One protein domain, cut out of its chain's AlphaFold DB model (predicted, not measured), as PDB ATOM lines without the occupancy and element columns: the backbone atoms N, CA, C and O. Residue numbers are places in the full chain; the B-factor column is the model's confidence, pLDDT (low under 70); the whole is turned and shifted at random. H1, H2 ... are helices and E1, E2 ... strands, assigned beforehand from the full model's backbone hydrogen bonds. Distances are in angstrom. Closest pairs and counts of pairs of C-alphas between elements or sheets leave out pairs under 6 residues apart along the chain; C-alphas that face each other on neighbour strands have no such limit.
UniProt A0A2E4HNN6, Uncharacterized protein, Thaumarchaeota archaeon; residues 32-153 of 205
ATOM      1  N   ASP A  32      17.858 -39.117 -53.615       63.69
ATOM      2  CA  ASP A  32      18.792 -39.186 -52.495       63.69
ATOM      3  C   ASP A  32      19.528 -40.528 -52.479       63.69
ATOM      4  O   ASP A  32      18.949 -41.609 -52.630       63.69
ATOM      5  N   ASN A  33      20.843 -40.446 -52.283       70.19
ATOM      6  CA  ASN A  33      21.673 -41.607 -51.995       70.19
ATOM      7  C   ASN A  33      21.554 -41.882 -50.503       70.19
ATOM      8  O   ASN A  33      22.102 -41.123 -49.707       70.19
ATOM      9  N   ILE A  34      20.871 -42.958 -50.123       69.62
ATOM     10  CA  ILE A  34      20.779 -43.375 -48.726       69.62
ATOM     11  C   ILE A  34      22.030 -44.192 -48.405       69.62
ATOM     12  O   ILE A  34      22.194 -45.292 -48.954       69.62
ATOM     13  N   PRO A  35      22.936 -43.690 -47.544       67.06
ATOM     14  CA  PRO A  35      24.119 -44.445 -47.165       67.06
ATOM     15  C   PRO A  35      23.748 -45.808 -46.573       67.06
ATOM     16  O   PRO A  35      22.643 -46.016 -46.067       67.06
ATOM     17  N   LYS A  36      24.687 -46.747 -46.626       75.12
ATOM     18  CA  LYS A  36      24.542 -48.059 -45.988       75.12
ATOM     19  C   LYS A  36      24.239 -47.927 -44.491       75.12
ATOM     20  O   LYS A  36      24.823 -47.053 -43.844       75.12
ATOM     21  N   ALA A  37      23.358 -48.777 -43.962       68.38
ATOM     22  CA  ALA A  37      22.986 -48.818 -42.540       68.38
ATOM     23  C   ALA A  37      22.693 -47.428 -41.929       68.38
ATOM     24  O   ALA A  37      23.242 -47.066 -40.886       68.38
ATOM     25  N   SER A  38      21.893 -46.603 -42.612       71.25
ATOM     26  CA  SER A  38      21.708 -45.194 -42.237       71.25
ATOM     27  C   SER A  38      20.259 -44.718 -42.286       71.25
ATOM     28  O   SER A  38      19.400 -45.345 -42.910       71.25
ATOM     29  N   PHE A  39      20.022 -43.576 -41.634       74.31
ATOM     30  CA  PHE A  39      18.737 -42.888 -41.581       74.31
ATOM     31  C   PHE A  39      18.839 -41.511 -42.233       74.31
ATOM     32  O   PHE A  39      19.720 -40.724 -41.880       74.31
ATOM     33  N   ILE A  40      17.898 -41.181 -43.116       73.50
ATOM     34  CA  ILE A  40      17.695 -39.805 -43.588       73.50
ATOM     35  C   ILE A  40      16.377 -39.296 -43.021       73.50
ATOM     36  O   ILE A  40      15.361 -39.983 -43.103       73.50
ATOM     37  N   THR A  41      16.407 -38.102 -42.422       72.31
ATOM     38  CA  THR A  41      15.212 -37.431 -41.896       72.31
ATOM     39  C   THR A  41      14.845 -36.244 -42.776       72.31
ATOM     40  O   THR A  41      15.650 -35.325 -42.930       72.31
ATOM     41  N   TYR A  42      13.618 -36.232 -43.285       72.44
ATOM     42  CA  TYR A  42      13.036 -35.109 -44.011       72.44
ATOM     43  C   TYR A  42      12.040 -34.369 -43.125       72.44
ATOM     44  O   TYR A  42      11.263 -34.989 -42.393       72.44
ATOM     45  N   TYR A  43      12.045 -33.043 -43.235       67.19
ATOM     46  CA  TYR A  43      11.166 -32.163 -42.476       67.19
ATOM     47  C   TYR A  43      10.247 -31.425 -43.433       67.19
ATOM     48  O   TYR A  43      10.702 -30.634 -44.258       67.19
ATOM     49  N   ALA A  44       8.948 -31.654 -43.284       63.69
ATOM     50  CA  ALA A  44       7.927 -30.847 -43.922       63.69
ATOM     51  C   ALA A  44       7.266 -29.971 -42.859       63.69
ATOM     52  O   ALA A  44       6.591 -30.494 -41.968       63.69
ATOM     53  N   ASN A  45       7.442 -28.651 -42.942       62.16
ATOM     54  CA  ASN A  45       6.600 -27.738 -42.178       62.16
ATOM     55  C   ASN A  45       5.349 -27.424 -43.001       62.16
ATOM     56  O   ASN A  45       5.401 -26.773 -44.046       62.16
ATOM     57  N   VAL A  46       4.227 -27.928 -42.512       55.59
ATOM     58  CA  VAL A  46       2.938 -27.882 -43.187       55.59
ATOM     59  C   VAL A  46       2.319 -26.483 -43.063       55.59
ATOM     60  O   VAL A  46       1.648 -26.013 -43.976       55.59
ATOM     61  N   THR A  47       2.637 -25.757 -41.984       54.38
ATOM     62  CA  THR A  47       2.125 -24.397 -41.712       54.38
ATOM     63  C   THR A  47       2.755 -23.303 -42.578       54.38
ATOM     64  O   THR A  47       2.132 -22.268 -42.812       54.38
ATOM     65  N   THR A  48       3.971 -23.518 -43.091       51.25
ATOM     66  CA  THR A  48       4.657 -22.570 -43.993       51.25
ATOM     67  C   THR A  48       4.059 -22.515 -45.395       51.25
ATOM     68  O   THR A  48       4.347 -21.572 -46.130       51.25
ATOM     69  N   TYR A  49       3.213 -23.480 -45.761       51.03
ATOM     70  CA  TYR A  49       2.484 -23.494 -47.025       51.03
ATOM     71  C   TYR A  49       1.008 -23.203 -46.730       51.03
ATOM     72  O   TYR A  49       0.261 -24.108 -46.362       51.03
ATOM     73  N   PRO A  50       0.579 -21.929 -46.818       42.84
ATOM     74  CA  PRO A  50      -0.726 -21.504 -46.345       42.84
ATOM     75  C   PRO A  50      -1.797 -22.018 -47.299       42.84
ATOM     76  O   PRO A  50      -2.133 -21.385 -48.301       42.84
ATOM     77  N   LEU A  51      -2.355 -23.177 -46.981       48.72
ATOM     78  CA  LEU A  51      -3.523 -23.696 -47.660       48.72
ATOM     79  C   LEU A  51      -4.649 -23.873 -46.649       48.72
ATOM     80  O   LEU A  51      -4.589 -24.775 -45.818       48.72
ATOM     81  N   PRO A  52      -5.702 -23.041 -46.713       44.12
ATOM     82  CA  PRO A  52      -6.722 -23.014 -45.672       44.12
ATOM     83  C   PRO A  52      -7.589 -24.287 -45.609       44.12
ATOM     84  O   PRO A  52      -8.362 -24.417 -44.668       44.12
ATOM     85  N   PHE A  53      -7.458 -25.234 -46.556       50.31
ATOM     86  CA  PHE A  53      -8.295 -26.443 -46.649       50.31
ATOM     87  C   PHE A  53      -7.593 -27.615 -47.387       50.31
ATOM     88  O   PHE A  53      -8.069 -28.057 -48.430       50.31
ATOM     89  N   ALA A  54      -6.434 -28.099 -46.919       51.34
ATOM     90  CA  ALA A  54      -5.634 -29.120 -47.623       51.34
ATOM     91  C   ALA A  54      -5.714 -30.526 -47.001       51.34
ATOM     92  O   ALA A  54      -5.506 -30.684 -45.810       51.34
ATOM     93  N   ASN A  55      -5.912 -31.562 -47.823       55.41
ATOM     94  CA  ASN A  55      -5.502 -32.931 -47.480       55.41
ATOM     95  C   ASN A  55      -4.097 -33.135 -48.043       55.41
ATOM     96  O   ASN A  55      -3.931 -33.040 -49.259       55.41
ATOM     97  N   TYR A  56      -3.112 -33.402 -47.187       59.66
ATOM     98  CA  TYR A  56      -1.721 -33.580 -47.600       59.66
ATOM     99  C   TYR A  56      -1.498 -35.024 -48.037       59.66
ATOM    100  O   TYR A  56      -1.667 -35.943 -47.240       59.66
ATOM    101  N   LYS A  57      -1.127 -35.258 -49.294       64.62
ATOM    102  CA  LYS A  57      -0.641 -36.574 -49.730       64.62
ATOM    103  C   LYS A  57       0.867 -36.641 -49.491       64.62
ATOM    104  O   LYS A  57       1.546 -35.674 -49.778       64.62
ATOM    105  N   LEU A  58       1.374 -37.747 -48.964       71.06
ATOM    106  CA  LEU A  58       2.785 -38.117 -48.991       71.06
ATOM    107  C   LEU A  58       2.933 -39.258 -49.985       71.06
ATOM    108  O   LEU A  58       2.157 -40.213 -49.929       71.06
ATOM    109  N   GLU A  59       3.912 -39.155 -50.870       68.94
ATOM    110  CA  GLU A  59       4.291 -40.196 -51.819       68.94
ATOM    111  C   GLU A  59       5.748 -40.586 -51.560       68.94
ATOM    112  O   GLU A  59       6.542 -39.761 -51.124       68.94
ATOM    113  N   LEU A  60       6.094 -41.854 -51.731       70.94
ATOM    114  CA  LEU A  60       7.470 -42.326 -51.691       70.94
ATOM    115  C   LEU A  60       7.620 -43.374 -52.777       70.94
ATOM    116  O   LEU A  60       6.819 -44.301 -52.829       70.94
ATOM    117  N   ILE A  61       8.625 -43.225 -53.632       65.69
ATOM    118  CA  ILE A  61       8.862 -44.125 -54.758       65.69
ATOM    119  C   ILE A  61      10.199 -44.819 -54.519       65.69
ATOM    120  O   ILE A  61      11.259 -44.208 -54.614       65.69
ATOM    121  N   ASN A  62      10.158 -46.106 -54.195       68.06
ATOM    122  CA  ASN A  62      11.348 -46.939 -54.206       68.06
ATOM    123  C   ASN A  62      11.516 -47.525 -55.615       68.06
ATOM    124  O   ASN A  62      10.755 -48.402 -56.023       68.06
ATOM    125  N   SER A  63      12.504 -47.021 -56.356       59.69
ATOM    126  CA  SER A  63      12.831 -47.448 -57.722       59.69
ATOM    127  C   SER A  63      13.632 -48.755 -57.791       59.69
ATOM    128  O   SER A  63      14.071 -49.149 -58.872       59.69
ATOM    129  N   LEU A  64      13.894 -49.405 -56.656       64.25
ATOM    130  CA  LEU A  64      14.765 -50.571 -56.589       64.25
ATOM    131  C   LEU A  64      14.061 -51.881 -56.940       64.25
ATOM    132  O   LEU A  64      12.837 -52.002 -56.934       64.25
ATOM    133  N   LYS A  65      14.901 -52.882 -57.222       62.09
ATOM    134  CA  LYS A  65      14.497 -54.243 -57.563       62.09
ATOM    135  C   LYS A  65      13.857 -54.949 -56.370       62.09
ATOM    136  O   LYS A  65      14.450 -55.024 -55.291       62.09
ATOM    137  N   GLU A  66      12.676 -55.501 -56.623       63.50
ATOM    138  CA  GLU A  66      12.050 -56.517 -55.781       63.50
ATOM    139  C   GLU A  66      12.960 -57.754 -55.657       63.50
ATOM    140  O   GLU A  66      13.832 -57.964 -56.510       63.50
ATOM    141  N   PRO A  67      12.795 -58.559 -54.593       67.44
ATOM    142  CA  PRO A  67      13.512 -59.819 -54.445       67.44
ATOM    143  C   PRO A  67      13.348 -60.711 -55.678       67.44
ATOM    144  O   PRO A  67      12.246 -60.896 -56.199       67.44
ATOM    145  N   GLU A  68      14.455 -61.295 -56.128       69.06
ATOM    146  CA  GLU A  68      14.435 -62.310 -57.179       69.06
ATOM    147  C   GLU A  68      14.360 -63.688 -56.536       69.06
ATOM    148  O   GLU A  68      15.109 -63.975 -55.601       69.06
ATOM    149  N   TYR A  69      13.480 -64.541 -57.055       78.12
ATOM    150  CA  TYR A  69      13.295 -65.909 -56.585       78.12
ATOM    151  C   TYR A  69      13.666 -66.904 -57.681       78.12
ATOM    152  O   TYR A  69      13.440 -66.647 -58.866       78.12
ATOM    153  N   ASP A  70      14.229 -68.042 -57.290       77.56
ATOM    154  CA  ASP A  70      14.437 -69.165 -58.196       77.56
ATOM    155  C   ASP A  70      13.124 -69.910 -58.465       77.56
ATOM    156  O   ASP A  70      12.071 -69.625 -57.889       77.56
ATOM    157  N   PHE A  71      13.186 -70.892 -59.364       74.75
ATOM    158  CA  PHE A  71      12.037 -71.733 -59.700       74.75
ATOM    159  C   PHE A  71      11.548 -72.599 -58.521       74.75
ATOM    160  O   PHE A  71      10.456 -73.159 -58.602       74.75
ATOM    161  N   GLU A  72      12.325 -72.710 -57.436       81.06
ATOM    162  CA  GLU A  72      11.970 -73.403 -56.191       81.06
ATOM    163  C   GLU A  72      11.400 -72.447 -55.122       81.06
ATOM    164  O   GLU A  72      11.025 -72.891 -54.036       81.06
ATOM    165  N   GLY A  73      11.313 -71.143 -55.412       71.31
ATOM    166  CA  GLY A  73      10.837 -70.117 -54.487       71.31
ATOM    167  C   GLY A  73      11.869 -69.666 -53.446       71.31
ATOM    168  O   GLY A  73      11.499 -68.986 -52.488       71.31
ATOM    169  N   LYS A  74      13.153 -70.014 -53.598       77.06
ATOM    170  CA  LYS A  74      14.239 -69.482 -52.763       77.06
ATOM    171  C   LYS A  74      14.695 -68.130 -53.285       77.06
ATOM    172  O   LYS A  74      14.754 -67.896 -54.488       77.06
ATOM    173  N   ILE A  75      15.055 -67.249 -52.360       70.31
ATOM    174  CA  ILE A  75      15.555 -65.912 -52.676       70.31
ATOM    175  C   ILE A  75      16.944 -66.035 -53.326       70.31
ATOM    176  O   ILE A  75      17.891 -66.489 -52.689       70.31
ATOM    177  N   ILE A  76      17.057 -65.619 -54.589       67.12
ATOM    178  CA  ILE A  76      18.318 -65.466 -55.336       67.12
ATOM    179  C   ILE A  76      19.002 -64.153 -54.941       67.12
ATOM    180  O   ILE A  76      20.223 -64.087 -54.816       67.12
ATOM    181  N   SER A  77      18.215 -63.095 -54.748       64.62
ATOM    182  CA  SER A  77      18.679 -61.777 -54.323       64.62
ATOM    183  C   SER A  77      17.613 -61.155 -53.439       64.62
ATOM    184  O   SER A  77      16.458 -61.081 -53.851       64.62
ATOM    185  N   GLU A  78      17.999 -60.682 -52.252       60.81
ATOM    186  CA  GLU A  78      17.049 -60.152 -51.270       60.81
ATOM    187  C   GLU A  78      16.304 -58.905 -51.764       60.81
ATOM    188  O   GLU A  78      15.239 -58.620 -51.246       60.81
ATOM    189  N   GLY A  79      16.760 -58.219 -52.815       63.03
ATOM    190  CA  GLY A  79      16.193 -56.924 -53.208       63.03
ATOM    191  C   GLY A  79      16.654 -55.822 -52.249       63.03
ATOM    192  O   GLY A  79      17.308 -56.090 -51.242       63.03
ATOM    193  N   HIS A  80      16.384 -54.560 -52.575       69.44
ATOM    194  CA  HIS A  80      16.827 -53.439 -51.736       69.44
ATOM    195  C   HIS A  80      15.656 -52.858 -50.950       69.44
ATOM    196  O   HIS A  80      14.831 -52.106 -51.476       69.44
ATOM    197  N   TYR A  81      15.601 -53.213 -49.671       70.31
ATOM    198  CA  TYR A  81      14.544 -52.792 -48.767       70.31
ATOM    199  C   TYR A  81      14.891 -51.506 -48.037       70.31
ATOM    200  O   TYR A  81      16.005 -51.316 -47.547       70.31
ATOM    201  N   ILE A  82      13.877 -50.664 -47.895       75.62
ATOM    202  CA  ILE A  82      13.900 -49.526 -46.990       75.62
ATOM    203  C   ILE A  82      12.764 -49.653 -45.989       75.62
ATOM    204  O   ILE A  82      11.655 -50.077 -46.338       75.62
ATOM    205  N   ASP A  83      13.039 -49.249 -44.754       80.75
ATOM    206  CA  ASP A  83      11.971 -48.972 -43.804       80.75
ATOM    207  C   ASP A  83      11.621 -47.500 -43.843       80.75
ATOM    208  O   ASP A  83      12.458 -46.629 -44.101       80.75
ATOM    209  N   PHE A  84      10.361 -47.237 -43.563       82.12
ATOM    210  CA  PHE A  84       9.775 -45.926 -43.626       82.12
ATOM    211  C   PHE A  84       8.965 -45.663 -42.371       82.12
ATOM    212  O   PHE A  84       8.061 -46.426 -42.015       82.12
ATOM    213  N   TYR A  85       9.268 -44.531 -41.750       84.50
ATOM    214  CA  TYR A  85       8.639 -44.097 -40.521       84.50
ATOM    215  C   TYR A  85       8.172 -42.650 -40.645       84.50
ATOM    216  O   TYR A  85       8.872 -41.799 -41.198       84.50
ATOM    217  N   ILE A  86       6.998 -42.361 -40.088       82.62
ATOM    218  CA  ILE A  86       6.524 -40.994 -39.870       82.62
ATOM    219  C   ILE A  86       6.409 -40.766 -38.371       82.62
ATOM    220  O   ILE A  86       5.698 -41.503 -37.691       82.62
ATOM    221  N   PHE A  87       7.066 -39.722 -37.876       84.38
ATOM    222  CA  PHE A  87       7.114 -39.386 -36.459       84.38
ATOM    223  C   PHE A  87       6.536 -38.000 -36.169       84.38
ATOM    224  O   PHE A  87       6.733 -37.048 -36.933       84.38
ATOM    225  N   ASP A  88       5.899 -37.877 -35.004       82.56
ATOM    226  CA  ASP A  88       5.787 -36.589 -34.321       82.56
ATOM    227  C   ASP A  88       7.152 -36.159 -33.743       82.56
ATOM    228  O   ASP A  88       8.160 -36.865 -33.833       82.56
ATOM    229  N   GLU A  89       7.216 -34.950 -33.190       81.69
ATOM    230  CA  GLU A  89       8.475 -34.378 -32.706       81.69
ATOM    231  C   GLU A  89       9.006 -35.070 -31.431       81.69
ATOM    232  O   GLU A  89      10.212 -35.042 -31.182       81.69
ATOM    233  N   GLU A  90       8.140 -35.710 -30.641       83.44
ATOM    234  CA  GLU A  90       8.512 -36.407 -29.403       83.44
ATOM    235  C   GLU A  90       9.099 -37.790 -29.703       83.44
ATOM    236  O   GLU A  90      10.231 -38.089 -29.312       83.44
ATOM    237  N   ASN A  91       8.390 -38.597 -30.490       85.44
ATOM    238  CA  ASN A  91       8.818 -39.931 -30.892       85.44
ATOM    239  C   ASN A  91      10.056 -39.887 -31.795       85.44
ATOM    240  O   ASN A  91      10.914 -40.760 -31.691       85.44
ATOM    241  N   LEU A  92      10.224 -38.843 -32.616       84.19
ATOM    242  CA  LEU A  92      11.450 -38.667 -33.401       84.19
ATOM    243  C   LEU A  92      12.684 -38.479 -32.511       84.19
ATOM    244  O   LEU A  92      13.766 -38.957 -32.857       84.19
ATOM    245  N   LYS A  93      12.557 -37.761 -31.387       84.19
ATOM    246  CA  LYS A  93      13.681 -37.554 -30.460       84.19
ATOM    247  C   LYS A  93      14.121 -38.877 -29.848       84.19
ATOM    248  O   LYS A  93      15.320 -39.150 -29.832       84.19
ATOM    249  N   LEU A  94      13.163 -39.700 -29.421       84.12
ATOM    250  CA  LEU A  94      13.429 -41.049 -28.922       84.12
ATOM    251  C   LEU A  94      14.084 -41.911 -30.010       84.12
ATOM    252  O   LEU A  94      15.150 -42.483 -29.791       84.12
ATOM    253  N   PHE A  95      13.522 -41.905 -31.221       84.19
ATOM    254  CA  PHE A  95      14.061 -42.648 -32.357       84.19
ATOM    255  C   PHE A  95      15.512 -42.266 -32.687       84.19
ATOM    256  O   PHE A  95      16.330 -43.139 -32.952       84.19
ATOM    257  N   ARG A  96      15.893 -40.983 -32.638       82.31
ATOM    258  CA  ARG A  96      17.289 -40.572 -32.898       82.31
ATOM    259  C   ARG A  96      18.283 -41.090 -31.865       82.31
ATOM    260  O   ARG A  96      19.439 -41.306 -32.218       82.31
ATOM    261  N   GLY A  97      17.858 -41.241 -30.613       78.06
ATOM    262  CA  GLY A  97      18.700 -41.795 -29.552       78.06
ATOM    263  C   GLY A  97      18.825 -43.317 -29.629       78.06
ATOM    264  O   GLY A  97      19.869 -43.864 -29.288       78.06
ATOM    265  N   CYS A  98      17.774 -43.986 -30.102       79.94
ATOM    266  CA  CYS A  98      17.620 -45.437 -30.012       79.94
ATOM    267  C   CYS A  98      17.813 -46.186 -31.342       79.94
ATOM    268  O   CYS A  98      18.102 -47.382 -31.351       79.94
ATOM    269  N   GLY A  99      17.682 -45.490 -32.471       77.19
ATOM    270  CA  GLY A  99      17.634 -46.082 -33.805       77.19
ATOM    271  C   GLY A  99      16.371 -46.918 -34.042       77.19
ATOM    272  O   GLY A  99      15.433 -46.917 -33.249       77.19
ATOM    273  N   ALA A 100      16.361 -47.680 -35.139       72.19
ATOM    274  CA  ALA A 100      15.234 -48.542 -35.520       72.19
ATOM    275  C   ALA A 100      15.085 -49.819 -34.674       72.19
ATOM    276  O   ALA A 100      14.223 -50.649 -34.956       72.19
ATOM    277  N   SER A 101      15.932 -50.025 -33.663       69.94
ATOM    278  CA  SER A 101      15.817 -51.189 -32.794       69.94
ATOM    279  C   SER A 101      14.939 -50.854 -31.595       69.94
ATOM    280  O   SER A 101      15.296 -50.005 -30.788       69.94
ATOM    281  N   HIS A 102      13.845 -51.595 -31.416       67.19
ATOM    282  CA  HIS A 102      13.080 -51.596 -30.161       67.19
ATOM    283  C   HIS A 102      13.793 -52.366 -29.031       67.19
ATOM    284  O   HIS A 102      13.178 -52.756 -28.040       67.19
ATOM    285  N   ASN A 103      15.093 -52.635 -29.176       65.81
ATOM    286  CA  ASN A 103      15.891 -53.339 -28.183       65.81
ATOM    287  C   ASN A 103      16.712 -52.342 -27.360       65.81
ATOM    288  O   ASN A 103      17.146 -51.308 -27.859       65.81
ATOM    289  N   GLY A 104      16.980 -52.690 -26.098       68.38
ATOM    290  CA  GLY A 104      17.817 -51.881 -25.208       68.38
ATOM    291  C   GLY A 104      17.050 -51.256 -24.033       68.38
ATOM    292  O   GLY A 104      16.141 -51.920 -23.505       68.38
ATOM    293  N   PRO A 105      17.453 -50.049 -23.573       71.25
ATOM    294  CA  PRO A 105      16.830 -49.322 -22.461       71.25
ATOM    295  C   PRO A 105      15.323 -49.151 -22.663       71.25
ATOM    296  O   PRO A 105      14.863 -49.115 -23.798       71.25
ATOM    297  N   ILE A 106      14.559 -49.041 -21.570       76.62
ATOM    298  CA  ILE A 106      13.084 -48.943 -21.609       76.62
ATOM    299  C   ILE A 106      12.635 -47.811 -22.547       76.62
ATOM    300  O   ILE A 106      11.792 -48.024 -23.406       76.62
ATOM    301  N   GLU A 107      13.329 -46.675 -22.489       73.56
ATOM    302  CA  GLU A 107      13.123 -45.491 -23.335       73.56
ATOM    303  C   GLU A 107      13.162 -45.790 -24.848       73.56
ATOM    304  O   GLU A 107      12.480 -45.141 -25.635       73.56
ATOM    305  N   CYS A 108      13.935 -46.802 -25.262       75.75
ATOM    306  CA  CYS A 108      14.079 -47.222 -26.657       75.75
ATOM    307  C   CYS A 108      13.027 -48.226 -27.121       75.75
ATOM    308  O   CYS A 108      12.946 -48.527 -28.310       75.75
ATOM    309  N   ARG A 109      12.219 -48.751 -26.199       76.56
ATOM    310  CA  ARG A 109      11.123 -49.675 -26.509       76.56
ATOM    311  C   ARG A 109       9.819 -48.942 -26.787       76.56
ATOM    312  O   ARG A 109       8.944 -49.510 -27.429       76.56
ATOM    313  N   ASP A 110       9.731 -47.692 -26.340       75.31
ATOM    314  CA  ASP A 110       8.469 -46.970 -26.200       75.31
ATOM    315  C   ASP A 110       8.211 -45.944 -27.313       75.31
ATOM    316  O   ASP A 110       7.131 -45.353 -27.350       75.31
ATOM    317  N   TRP A 111       9.156 -45.723 -28.236       84.56
ATOM    318  CA  TRP A 111       8.880 -44.856 -29.381       84.56
ATOM    319  C   TRP A 111       7.859 -45.521 -30.308       84.56
ATOM    320  O   TRP A 111       7.982 -46.694 -30.659       84.56
ATOM    321  N   ASN A 112       6.851 -44.755 -30.717       84.38
ATOM    322  CA  ASN A 112       5.770 -45.229 -31.568       84.38
ATOM    323  C   ASN A 112       5.579 -44.268 -32.752       84.38
ATOM    324  O   ASN A 112       5.188 -43.114 -32.558       84.38
ATOM    325  N   PRO A 113       5.868 -44.698 -33.989       84.94
ATOM    326  CA  PRO A 113       5.651 -43.868 -35.161       84.94
ATOM    327  C   PRO A 113       4.150 -43.740 -35.464       84.94
ATOM    328  O   PRO A 113       3.356 -44.653 -35.256       84.94
ATOM    329  N   ILE A 114       3.762 -42.619 -36.065       82.75
ATOM    330  CA  ILE A 114       2.413 -42.407 -36.612       82.75
ATOM    331  C   ILE A 114       2.152 -43.385 -37.766       82.75
ATOM    332  O   ILE A 114       1.043 -43.890 -37.950       82.75
ATOM    333  N   VAL A 115       3.180 -43.627 -38.584       82.12
ATOM    334  CA  VAL A 115       3.151 -44.598 -39.678       82.12
ATOM    335  C   VAL A 115       4.437 -45.392 -39.661       82.12
ATOM    336  O   VAL A 115       5.518 -44.815 -39.656       82.12
ATOM    337  N   GLU A 116       4.294 -46.707 -39.748       84.94
ATOM    338  CA  GLU A 116       5.396 -47.649 -39.844       84.94
ATOM    339  C   GLU A 116       5.200 -48.564 -41.048       84.94
ATOM    340  O   GLU A 116       4.132 -49.171 -41.232       84.94
ATOM    341  N   ARG A 117       6.218 -48.642 -41.903       82.81
ATOM    342  CA  ARG A 117       6.248 -49.546 -43.048       82.81
ATOM    343  C   ARG A 117       7.633 -50.145 -43.198       82.81
ATOM    344  O   ARG A 117       8.622 -49.431 -43.305       82.81
ATOM    345  N   TYR A 118       7.662 -51.465 -43.246       80.81
ATOM    346  CA  TYR A 118       8.868 -52.253 -43.423       80.81
ATOM    347  C   TYR A 118       8.965 -52.750 -44.856       80.81
ATOM    348  O   TYR A 118       7.938 -53.035 -45.475       80.81
ATOM    349  N   ASN A 119      10.195 -52.906 -45.342       75.19
ATOM    350  CA  ASN A 119      10.489 -53.567 -46.612       75.19
ATOM    351  C   ASN A 119       9.705 -52.991 -47.806       75.19
ATOM    352  O   ASN A 119       9.179 -53.736 -48.630       75.19
ATOM    353  N   LEU A 120       9.599 -51.662 -47.894       72.81
ATOM    354  CA  LEU A 120       8.860 -51.023 -48.981       72.81
ATOM    355  C   LEU A 120       9.572 -51.216 -50.323       72.81
ATOM    356  O   LEU A 120      10.724 -50.808 -50.472       72.81
ATOM    357  N   THR A 121       8.843 -51.743 -51.307       69.31
ATOM    358  CA  THR A 121       9.189 -51.770 -52.735       69.31
ATOM    359  C   THR A 121       8.110 -51.009 -53.520       69.31
ATOM    360  O   THR A 121       6.928 -51.058 -53.174       69.31
ATOM    361  N   GLY A 122       8.490 -50.240 -54.545       66.12
ATOM    362  CA  GLY A 122       7.541 -49.450 -55.339       66.12
ATOM    363  C   GLY A 122       6.999 -48.194 -54.640       66.12
ATOM    364  O   GLY A 122       7.717 -47.524 -53.895       66.12
ATOM    365  N   THR A 123       5.744 -47.828 -54.926       71.81
ATOM    366  CA  THR A 123       5.159 -46.541 -54.509       71.81
ATOM    367  C   THR A 123       4.291 -46.662 -53.255       71.81
ATOM    368  O   THR A 123       3.284 -47.370 -53.246       71.81
ATOM    369  N   PHE A 124       4.613 -45.896 -52.213       71.75
ATOM    370  CA  PHE A 124       3.791 -45.731 -51.016       71.75
ATOM    371  C   PHE A 124       3.092 -44.372 -51.022       71.75
ATOM    372  O   PHE A 124       3.746 -43.344 -51.167       71.75
ATOM    373  N   THR A 125       1.771 -44.352 -50.814       71.25
ATOM    374  CA  THR A 125       0.998 -43.105 -50.700       71.25
ATOM    375  C   THR A 125       0.154 -43.062 -49.434       71.25
ATOM    376  O   THR A 125      -0.567 -44.017 -49.136       71.25
ATOM    377  N   ARG A 126       0.165 -41.933 -48.723       72.06
ATOM    378  CA  ARG A 126      -0.622 -41.722 -47.499       72.06
ATOM    379  C   ARG A 126      -1.238 -40.329 -47.487       72.06
ATOM    380  O   ARG A 126      -0.559 -39.363 -47.800       72.06
ATOM    381  N   ILE A 127      -2.503 -40.224 -47.085       70.69
ATOM    382  CA  ILE A 127      -3.116 -38.933 -46.747       70.69
ATOM    383  C   ILE A 127      -2.784 -38.638 -45.280       70.69
ATOM    384  O   ILE A 127      -3.040 -39.476 -44.413       70.69
ATOM    385  N   LEU A 128      -2.178 -37.486 -45.020       67.31
ATOM    386  CA  LEU A 128      -1.843 -36.998 -43.689       67.31
ATOM    387  C   LEU A 128      -2.973 -36.117 -43.157       67.31
ATOM    388  O   LEU A 128      -3.701 -35.486 -43.928       67.31
ATOM    389  N   ASP A 129      -3.113 -36.094 -41.832       66.12
ATOM    390  CA  ASP A 129      -4.123 -35.279 -41.167       66.12
ATOM    391  C   ASP A 129      -3.798 -33.786 -41.374       66.12
ATOM    392  O   ASP A 129      -2.687 -33.365 -41.038       66.12
ATOM    393  N   PRO A 130      -4.736 -32.968 -41.891       61.34
ATOM    394  CA  PRO A 130      -4.560 -31.523 -42.028       61.34
ATOM    395  C   PRO A 130      -4.141 -30.796 -40.749       61.34
ATOM    396  O   PRO A 130      -3.586 -29.703 -40.826       61.34
ATOM    397  N   LYS A 131      -4.441 -31.365 -39.577       64.25
ATOM    398  CA  LYS A 131      -4.100 -30.788 -38.272       64.25
ATOM    399  C   LYS A 131      -2.641 -31.009 -37.870       64.25
ATOM    400  O   LYS A 131      -2.212 -30.444 -36.869       64.25
ATOM    401  N   MET A 132      -1.882 -31.823 -38.605       65.25
ATOM    402  CA  MET A 132      -0.458 -32.022 -38.340       65.25
ATOM    403  C   MET A 132       0.343 -30.813 -38.827       65.25
ATOM    404  O   MET A 132       0.456 -30.570 -40.024       65.25
ATOM    405  N   GLU A 133       0.930 -30.063 -37.894       61.91
ATOM    406  CA  GLU A 133       1.732 -28.870 -38.209       61.91
ATOM    407  C   GLU A 133       3.088 -29.212 -38.845       61.91
ATOM    408  O   GLU A 133       3.613 -28.455 -39.665       61.91
ATOM    409  N   LYS A 134       3.662 -30.362 -38.476       69.19
ATOM    410  CA  LYS A 134       4.955 -30.845 -38.965       69.19
ATOM    411  C   LYS A 134       4.915 -32.343 -39.197       69.19
ATOM    412  O   LYS A 134       4.306 -33.082 -38.428       69.19
ATOM    413  N   VAL A 135       5.629 -32.782 -40.225       70.56
ATOM    414  CA  VAL A 135       5.788 -34.199 -40.551       70.56
ATOM    415  C   VAL A 135       7.276 -34.496 -40.620       70.56
ATOM    416  O   VAL A 135       7.997 -33.878 -41.407       70.56
ATOM    417  N   ASN A 136       7.725 -35.436 -39.788       77.38
ATOM    418  CA  ASN A 136       9.094 -35.929 -39.811       77.38
ATOM    419  C   ASN A 136       9.099 -37.306 -40.448       77.38
ATOM    420  O   ASN A 136       8.506 -38.246 -39.919       77.38
ATOM    421  N   VAL A 137       9.756 -37.410 -41.590       78.25
ATOM    422  CA  VAL A 137       9.823 -38.644 -42.361       78.25
ATOM    423  C   VAL A 137      11.214 -39.217 -42.207       78.25
ATOM    424  O   VAL A 137      12.184 -38.530 -42.509       78.25
ATOM    425  N   VAL A 138      11.317 -40.461 -41.760       79.50
ATOM    426  CA  VAL A 138      12.589 -41.169 -41.645       79.50
ATOM    427  C   VAL A 138      12.602 -42.339 -42.611       79.50
ATOM    428  O   VAL A 138      11.690 -43.165 -42.606       79.50
ATOM    429  N   VAL A 139      13.663 -42.420 -43.410       79.44
ATOM    430  CA  VAL A 139      13.932 -43.576 -44.265       79.44
ATOM    431  C   VAL A 139      15.192 -44.273 -43.784       79.44
ATOM    432  O   VAL A 139      16.220 -43.623 -43.601       79.44
ATOM    433  N   HIS A 140      15.098 -45.583 -43.586       81.69
ATOM    434  CA  HIS A 140      16.178 -46.430 -43.104       81.69
ATOM    435  C   HIS A 140      16.634 -47.393 -44.197       81.69
ATOM    436  O   HIS A 140      15.843 -48.204 -44.681       81.69
ATOM    437  N   ASN A 141      17.915 -47.328 -44.553       78.56
ATOM    438  CA  ASN A 141      18.557 -48.352 -45.365       78.56
ATOM    439  C   ASN A 141      19.102 -49.456 -44.451       78.56
ATOM    440  O   ASN A 141      20.073 -49.226 -43.732       78.56
ATOM    441  N   LYS A 142      18.490 -50.642 -44.510       74.31
ATOM    442  CA  LYS A 142      18.922 -51.834 -43.765       74.31
ATOM    443  C   LYS A 142      20.123 -52.550 -44.390       74.31
ATOM    444  O   LYS A 142      20.733 -53.374 -43.717       74.31
ATOM    445  N   ASP A 143      20.445 -52.263 -45.651       71.62
ATOM    446  CA  ASP A 143      21.534 -52.910 -46.380       71.62
ATOM    447  C   ASP A 143      22.892 -52.395 -45.848       71.62
ATOM    448  O   ASP A 143      23.165 -51.184 -45.890       71.62
ATOM    449  N   PRO A 144      23.745 -53.282 -45.300       70.31
ATOM    450  CA  PRO A 144      25.039 -52.898 -44.745       70.31
ATOM    451  C   PRO A 144      26.117 -52.686 -45.817       70.31
ATOM    452  O   PRO A 144      27.147 -52.068 -45.529       70.31
ATOM    453  N   ASP A 145      25.888 -53.155 -47.044       70.19
ATOM    454  CA  ASP A 145      26.917 -53.285 -48.074       70.19
ATOM    455  C   ASP A 145      26.682 -52.358 -49.267       70.19
ATOM    456  O   ASP A 145      27.628 -52.025 -49.988       70.19
ATOM    457  N   LYS A 146      25.446 -51.888 -49.466       69.69
ATOM    458  CA  LYS A 146      25.089 -51.050 -50.612       69.69
ATOM    459  C   LYS A 146      24.514 -49.701 -50.210       69.69
ATOM    460  O   LYS A 146      23.629 -49.572 -49.364       69.69
ATOM    461  N   ILE A 147      25.013 -48.671 -50.891       69.38
ATOM    462  CA  ILE A 147      24.350 -47.370 -50.943       69.38
ATOM    463  C   ILE A 147      23.142 -47.538 -51.848       69.38
ATOM    464  O   ILE A 147      23.270 -47.943 -53.005       69.38
ATOM    465  N   ILE A 148      21.976 -47.217 -51.313       68.62
ATOM    466  CA  ILE A 148      20.736 -47.293 -52.057       68.62
ATOM    467  C   ILE A 148      20.525 -45.954 -52.767       68.62
ATOM    468  O   ILE A 148      20.349 -44.921 -52.119       68.62
ATOM    469  N   GLN A 149      20.543 -45.974 -54.102       60.19
ATOM    470  CA  GLN A 149      20.079 -44.843 -54.904       60.19
ATOM    471  C   GLN A 149      18.559 -44.924 -54.992       60.19
ATOM    472  O   GLN A 149      18.024 -45.814 -55.652       60.19
ATOM    473  N   ASN A 150      17.872 -44.020 -54.300       58.28
ATOM    474  CA  ASN A 150      16.421 -43.979 -54.277       58.28
ATOM    475  C   ASN A 150      15.906 -42.647 -54.815       58.28
ATOM    476  O   ASN A 150      16.398 -41.581 -54.450       58.28
ATOM    477  N   SER A 151      14.842 -42.701 -55.614       52.62
ATOM    478  CA  SER A 151      14.029 -41.523 -55.914       52.62
ATOM    479  C   SER A 151      12.956 -41.340 -54.836       52.62
ATOM    480  O   SER A 151      11.771 -41.560 -55.086       52.62
ATOM    481  N   ILE A 152      13.339 -40.975 -53.607       56.25
ATOM    482  CA  ILE A 152      12.341 -40.631 -52.583       56.25
ATOM    483  C   ILE A 152      11.706 -39.295 -52.966       56.25
ATOM    484  O   ILE A 152      12.163 -38.235 -52.552       56.25
ATOM    485  N   ASN A 153      10.638 -39.352 -53.760       57.31
ATOM    486  CA  ASN A 153       9.847 -38.177 -54.079       57.31
ATOM    487  C   ASN A 153       8.741 -37.975 -53.048       57.31
ATOM    488  O   ASN A 153       7.623 -38.448 -53.242       57.31
TER     489      ASN A 153
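AT A GLANCE: This is residues 32 to 153 of the 205 residues of an uncharacterized protein of Thaumarchaeota archaeon (UniProt A0A2E4HNN6). A flattened, only partly closed barrel of strands has one helix packed on its outside. One wall is the four-stranded sheet E2 - E8 - E5 - E6; past the turn from E6 into E7 the pair E3 and E7 makes the next wall, and the short pair E1 and E9 covers part of the remaining open side, while E2 and E3 stay apart. H1 and the loop of residues 99 to 114 are over the sheet's outward face, and an arm with residues 67 to 77, including E4, reaches beyond one end. The printed part has 122 residues with nine named strands and one named helix, in the order E1 E2 E3 E4 E5 H1 E6 E7 E8 E9; the class is mostly strand, and each of the three sheets is antiparallel. The whole is only just compact, close to loose, with a radius of gyration of the C-alphas of 16.2 A and spans of 53 by 36 by 24 A.

IN THESE COORDINATES: Begin with the largest sheet and find C-alpha 38 at (21.708, -45.194, -42.237); from there E2, residues 38 to 45, runs 23.1 A to C-alpha 45 at (6.600, -27.738, -42.178). Beside it look for E8, residues 134 to 141, also 23.1 A long, then E5, residues 82 to 87, 16.1 A, and E6, residues 115 to 120, 12.7 A. H1, residues 89 to 98, spans 14.6 A. The second sheet has E3, residues 56 to 62, 19.8 A, and E7, residues 122 to 128, 19.5 A. Three short strands remain: E1, residues 32 to 34, 6.0 A; E4, residues 75 to 77, 5.4 A; and E9, residues 148 to 150, 5.9 A, which ends at C-alpha 150 at (16.421, -43.979, -54.277).

HOW THE PARTS SIT: In the twisted sheet E2 - E8 - E5 - E6, E2 and E6 are the edge strands. Between E2 and E8 look at N 42 and O 137, 2.8 A apart, within hydrogen-bond range. Between E8 and E5, N 138 and O 85 are 2.8 A apart; between E5 and E6, N 84 and O 117 are 2.8 A apart. H1 is on one face of this sheet, two layers in all, a helix layer over a strand layer. Its height over the sheet is 9.8 A; it lies over E8 and, only just, over E5, where 3 of its C-alphas fall. It runs along the strands, at 9 degrees to E8 on the local plane, and its closest C-alphas with E8 are those of Glu 89 and Asn 136, 7.3 A apart. In H1, 5 of 6 O i to N i+4 pairs are within hydrogen-bond range. E6 and E7 meet only through their link. E7 is the antiparallel neighbour of E3, with N 60 and O 124 2.8 A apart. The closest C-alphas of E3 and E9 are those of Asn 62 and Asn 150, 5.9 A apart. E9 is the antiparallel neighbour of E1, with N 34 and O 148 2.8 A apart. The closest C-alphas of E1 and E8 are those of Ile 34 and Asn 141, 6.4 A apart. E4 pairs with no named strand, but residues 68 to 69 pair with it, antiparallel.

THE WHOLE: The two C-alphas farthest apart, those of Pro 52 and Glu 72, are 54.8 A from each other. The printed part has no cut. The long links are E3 to E4, 12 residues, and H1 to E6, 16 residues. The mean pLDDT of the printed part is 70.6, and 54 residues are under 70, among them residues 43 to 57, 61 to 68, 128 to 134 and 146 to 153.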